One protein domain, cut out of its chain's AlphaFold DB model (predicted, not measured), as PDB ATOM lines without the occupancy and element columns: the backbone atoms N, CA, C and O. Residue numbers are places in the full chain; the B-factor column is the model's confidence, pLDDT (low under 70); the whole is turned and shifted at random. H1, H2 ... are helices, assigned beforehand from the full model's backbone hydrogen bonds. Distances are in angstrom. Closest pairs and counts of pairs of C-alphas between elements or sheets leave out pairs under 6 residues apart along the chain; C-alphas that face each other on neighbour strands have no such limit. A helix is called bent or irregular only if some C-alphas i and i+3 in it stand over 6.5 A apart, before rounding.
ATOM      1  N   SER A  55     130.452 162.825 137.992       98.06
ATOM      2  CA  SER A  55     129.079 163.194 138.367       98.06
ATOM      3  C   SER A  55     128.456 162.242 139.391       98.06
ATOM      4  O   SER A  55     127.586 162.634 140.164       98.06
ATOM      5  N   ARG A  56     128.899 160.976 139.417       98.06
ATOM      6  CA  ARG A  56     128.505 160.008 140.446       98.06
ATOM      7  C   ARG A  56     129.239 160.293 141.747       98.06
ATOM      8  O   ARG A  56     128.584 160.340 142.782       98.06
ATOM      9  N   ALA A  57     130.552 160.503 141.680       96.44
ATOM     10  CA  ALA A  57     131.393 160.811 142.835       96.44
ATOM     11  C   ALA A  57     130.977 162.112 143.546       96.44
ATOM     12  O   ALA A  57     131.046 162.176 144.771       96.44
ATOM     13  N   ASP A  58     130.440 163.090 142.813       97.19
ATOM     14  CA  ASP A  58     129.890 164.334 143.372       97.19
ATOM     15  C   ASP A  58     128.698 164.098 144.323       97.19
ATOM     16  O   ASP A  58     128.352 164.970 145.117       97.19
ATOM     17  N   ASN A  59     128.088 162.903 144.313       97.50
ATOM     18  CA  ASN A  59     127.050 162.514 145.280       97.50
ATOM     19  C   ASN A  59     127.627 162.039 146.629       97.50
ATOM     20  O   ASN A  59     126.880 161.574 147.494       97.50
ATOM     21  N   GLY A  60     128.943 162.147 146.824       95.50
ATOM     22  CA  GLY A  60     129.630 161.872 148.079       95.50
ATOM     23  C   GLY A  60     130.309 160.504 148.138       95.50
ATOM     24  O   GLY A  60     130.385 159.756 147.170       95.50
ATOM     25  N   ILE A  61     130.820 160.170 149.322       95.69
ATOM     26  CA  ILE A  61     131.698 159.008 149.541       95.69
ATOM     27  C   ILE A  61     130.975 157.795 150.141       95.69
ATOM     28  O   ILE A  61     131.606 156.958 150.778       95.69
ATOM     29  N   SER A  62     129.649 157.699 150.005       97.88
ATOM     30  CA  SER A  62     128.890 156.584 150.584       97.88
ATOM     31  C   SER A  62     129.161 155.262 149.855       97.88
ATOM     32  O   SER A  62     129.609 155.233 148.703       97.88
ATOM     33  N   ARG A  63     128.838 154.140 150.514       97.94
ATOM     34  CA  ARG A  63     128.963 152.806 149.911       97.94
ATOM     35  C   ARG A  63     128.166 152.686 148.614       97.94
ATOM     36  O   ARG A  63     128.691 152.173 147.632       97.94
ATOM     37  N   ASP A  64     126.942 153.207 148.590       98.31
ATOM     38  CA  ASP A  64     126.079 153.155 147.408       98.31
ATOM     39  C   ASP A  64     126.675 153.917 146.221       98.31
ATOM     40  O   ASP A  64     126.610 153.439 145.083       98.31
ATOM     41  N   VAL A  65     127.305 155.071 146.475       98.31
ATOM     42  CA  VAL A  65     127.987 155.844 145.429       98.31
ATOM     43  C   VAL A  65     129.197 155.076 144.899       98.31
ATOM     44  O   VAL A  65     129.299 154.879 143.683       98.31
ATOM     45  N   SER A  66     130.055 154.563 145.787       97.81
ATOM     46  CA  SER A  66     131.215 153.732 145.423       97.81
ATOM     47  C   SER A  66     130.813 152.499 144.602       97.81
ATOM     48  O   SER A  66     131.424 152.192 143.574       97.81
ATOM     49  N   ASP A  67     129.745 151.810 145.006       97.88
ATOM     50  CA  ASP A  67     129.225 150.647 144.289       97.88
ATOM     51  C   ASP A  67     128.640 151.051 142.929       97.88
ATOM     52  O   ASP A  67     128.807 150.335 141.941       97.88
ATOM     53  N   SER A  68     127.994 152.218 142.829       97.75
ATOM     54  CA  SER A  68     127.489 152.729 141.548       97.75
ATOM     55  C   SER A  68     128.604 152.981 140.529       97.75
ATOM     56  O   SER A  68     128.409 152.708 139.347       97.75
ATOM     57  N   ILE A  69     129.770 153.442 140.985       97.81
ATOM     58  CA  ILE A  69     130.962 153.640 140.153       97.81
ATOM     59  C   ILE A  69     131.583 152.285 139.800       97.81
ATOM     60  O   ILE A  69     131.893 152.033 138.635       97.81
ATOM     61  N   THR A  70     131.697 151.383 140.779       97.00
ATOM     62  CA  THR A  70     132.245 150.033 140.574       97.00
ATOM     63  C   THR A  70     131.456 149.258 139.518       97.00
ATOM     64  O   THR A  70     132.072 148.650 138.648       97.00
ATOM     65  N   ARG A  71     130.117 149.377 139.493       97.25
ATOM     66  CA  ARG A  71     129.265 148.765 138.452       97.25
ATOM     67  C   ARG A  71     129.639 149.181 137.033       97.25
ATOM     68  O   ARG A  71     129.487 148.381 136.117       97.25
ATOM     69  N   ILE A  72     130.091 150.420 136.844       96.81
ATOM     70  CA  ILE A  72     130.505 150.919 135.528       96.81
ATOM     71  C   ILE A  72     131.927 150.467 135.198       96.81
ATOM     72  O   ILE A  72     132.194 150.063 134.071       96.81
ATOM     73  N   VAL A  73     132.833 150.511 136.180       95.19
ATOM     74  CA  VAL A  73     134.231 150.087 136.004       95.19
ATOM     75  C   VAL A  73     134.323 148.594 135.690       95.19
ATOM     76  O   VAL A  73     135.027 148.205 134.760       95.19
ATOM     77  N   ASN A  74     133.636 147.758 136.464       94.94
ATOM     78  CA  ASN A  74     133.577 146.318 136.261       94.94
ATOM     79  C   ASN A  74     132.321 145.749 136.936       94.94
ATOM     80  O   ASN A  74     132.319 145.440 138.126       94.94
ATOM     81  N   PHE A  75     131.243 145.601 136.165       93.25
ATOM     82  CA  PHE A  75     129.946 145.157 136.681       93.25
ATOM     83  C   PHE A  75     130.016 143.823 137.438       93.25
ATOM     84  O   PHE A  75     129.394 143.693 138.490       93.25
ATOM     85  N   TYR A  76     130.802 142.873 136.924       93.06
ATOM     86  CA  TYR A  76     130.942 141.520 137.467       93.06
ATOM     87  C   TYR A  76     132.062 141.376 138.509       93.06
ATOM     88  O   TYR A  76     132.428 140.253 138.843       93.06
ATOM     89  N   ASP A  77     132.630 142.480 139.000       89.31
ATOM     90  CA  ASP A  77     133.601 142.436 140.096       89.31
ATOM     91  C   ASP A  77     132.947 141.870 141.369       89.31
ATOM     92  O   ASP A  77     131.793 142.156 141.674       89.31
ATOM     93  N   ASP A  78     133.665 141.081 142.149       92.25
ATOM     94  CA  ASP A  78     133.246 140.637 143.482       92.25
ATOM     95  C   ASP A  78     133.915 141.457 144.601       92.25
ATOM     96  O   ASP A  78     133.501 141.390 145.759       92.25
ATOM     97  N   HIS A  79     134.847 142.354 144.256       94.38
ATOM     98  CA  HIS A  79     135.625 143.167 145.201       94.38
ATOM     99  C   HIS A  79     135.009 144.551 145.493       94.38
ATOM    100  O   HIS A  79     135.713 145.511 145.823       94.38
ATOM    101  N   TYR A  80     133.683 144.696 145.396       96.56
ATOM    102  CA  TYR A  80     132.983 145.955 145.713       96.56
ATOM    103  C   TYR A  80     133.307 146.458 147.128       96.56
ATOM    104  O   TYR A  80     133.537 147.650 147.346       96.56
ATOM    105  N   ALA A  81     133.365 145.535 148.095       97.50
ATOM    106  CA  ALA A  81     133.693 145.862 149.477       97.50
ATOM    107  C   ALA A  81     135.129 146.379 149.627       97.50
ATOM    108  O   ALA A  81     135.349 147.359 150.340       97.50
ATOM    109  N   ASP A  82     136.087 145.785 148.917       97.75
ATOM    110  CA  ASP A  82     137.492 146.189 148.987       97.75
ATOM    111  C   ASP A  82     137.709 147.566 148.362       97.75
ATOM    112  O   ASP A  82     138.444 148.393 148.901       97.75
ATOM    113  N   ARG A  83     137.020 147.863 147.253       96.25
ATOM    114  CA  ARG A  83     137.055 149.192 146.622       96.25
ATOM    115  C   ARG A  83     136.533 150.277 147.555       96.25
ATOM    116  O   ARG A  83     137.193 151.303 147.710       96.25
ATOM    117  N   TYR A  84     135.403 150.030 148.216       97.88
ATOM    118  CA  TYR A  84     134.876 150.967 149.206       97.88
ATOM    119  C   TYR A  84     135.805 151.109 150.420       97.88
ATOM    120  O   TYR A  84     136.051 152.216 150.888       97.88
ATOM    121  N   THR A  85     136.372 150.001 150.899       98.19
ATOM    122  CA  THR A  85     137.299 150.008 152.041       98.19
ATOM    123  C   THR A  85     138.553 150.824 151.729       98.19
ATOM    124  O   THR A  85     138.992 151.616 152.559       98.19
ATOM    125  N   ASN A  86     139.089 150.706 150.512       97.06
ATOM    126  CA  ASN A  86     140.205 151.534 150.055       97.06
ATOM    127  C   ASN A  86     139.840 153.026 150.003       97.06
ATOM    128  O   ASN A  86     140.648 153.843 150.435       97.06
ATOM    129  N   LEU A  87     138.639 153.385 149.526       96.38
ATOM    130  CA  LEU A  87     138.166 154.777 149.528       96.38
ATOM    131  C   LEU A  87     138.118 155.343 150.952       96.38
ATOM    132  O   LEU A  87     138.681 156.406 151.208       96.38
ATOM    133  N   VAL A  88     137.485 154.620 151.880       97.56
ATOM    134  CA  VAL A  88     137.388 155.037 153.287       97.56
ATOM    135  C   VAL A  88     138.776 155.202 153.899       97.56
ATOM    136  O   VAL A  88     139.028 156.210 154.553       97.56
ATOM    137  N   ARG A  89     139.689 154.255 153.644       97.81
ATOM    138  CA  ARG A  89     141.068 154.337 154.131       97.81
ATOM    139  C   ARG A  89     141.776 155.591 153.611       97.81
ATOM    140  O   ARG A  89     142.335 156.323 154.413       97.81
ATOM    141  N   PHE A  90     141.714 155.876 152.307       95.94
ATOM    142  CA  PHE A  90     142.372 157.059 151.734       95.94
ATOM    143  C   PHE A  90     141.834 158.378 152.301       95.94
ATOM    144  O   PHE A  90     142.611 159.300 152.526       95.94
ATOM    145  N   ILE A  91     140.528 158.455 152.575       94.62
ATOM    146  CA  ILE A  91     139.920 159.617 153.239       94.62
ATOM    147  C   ILE A  91     140.419 159.738 154.688       94.62
ATOM    148  O   ILE A  91     140.783 160.822 155.121       94.62
ATOM    149  N   GLN A  92     140.459 158.637 155.444       96.00
ATOM    150  CA  GLN A  92     140.906 158.641 156.846       96.00
ATOM    151  C   GLN A  92     142.397 158.955 157.006       96.00
ATOM    152  O   GLN A  92     142.794 159.551 158.003       96.00
ATOM    153  N   GLU A  93     143.213 158.536 156.041       97.06
ATOM    154  CA  GLU A  93     144.653 158.801 156.000       97.06
ATOM    155  C   GLU A  93     144.987 160.211 155.484       97.06
ATOM    156  O   GLU A  93     146.163 160.560 155.426       97.06
ATOM    157  N   GLY A  94     143.985 161.016 155.108       95.31
ATOM    158  CA  GLY A  94     144.192 162.383 154.624       95.31
ATOM    159  C   GLY A  94     144.905 162.455 153.271       95.31
ATOM    160  O   GLY A  94     145.529 163.460 152.944       95.31
TER     161      GLY A  94
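What this domain is: This is residues 55 to 94 of the 100 residues of an uncharacterized protein of Salmonella enterica subsp. salamae (UniProt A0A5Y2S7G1). Two helices, H1 and the longer H2, are joined by a loop that folds the chain back, so that the first part of H2 packs on H1 at a steep angle. Before them, residues 55 to 62 form a lead-in of a short helical run and a loop, and the long axis reaches from the loop between the helices to the last residues. The printed part has 40 residues, with two named helices in the order H1, H2 and no named strand; its class is all helix. It is compact, with a radius of gyration of the C-alphas of 10.0 A, and its C-alphas span 30 by 21 by 12 A.

How they stand to each other: H1, residues 63 to 73, and H2, residues 80 to 92, touch, with 8 pairs of C-alphas within 8 A. H2 touches H1 with residues 80 to 84 alone. The closest C-alphas of the two helices are those of Ser 66 and Tyr 84, 5.9 A apart. Their lines stand at a steep tilt of 60 degrees, and they run opposite ways. Their centres are 11.8 A apart. Every O i to N i+4 pair in H2 is within hydrogen-bond range, while in H1 6 of 7 are.

Where its parts are: The printed part begins at Ser 55, with its C-alpha at (129.079, 163.194, 138.367), and residues 55 to 57 are helical but bear no name. H1 runs from Arg 63, C-alpha at (128.963, 152.806, 149.911), to Val 73, 15.1 A from first to last C-alpha. H2 runs from Tyr 80 to Gln 92, 18.6 A from first to last C-alpha, and ends with C-alpha 92 at (140.906, 158.641, 156.846). Neither helix is bent.

The domain as a whole: The two C-alphas farthest apart are those of Tyr 76 and Gly 94, 30.1 A. The printed part has no cut, and the link from H1 to H2, 6 residues, is short. The mean pLDDT of the printed part is 96.4, and no printed residue is under 70.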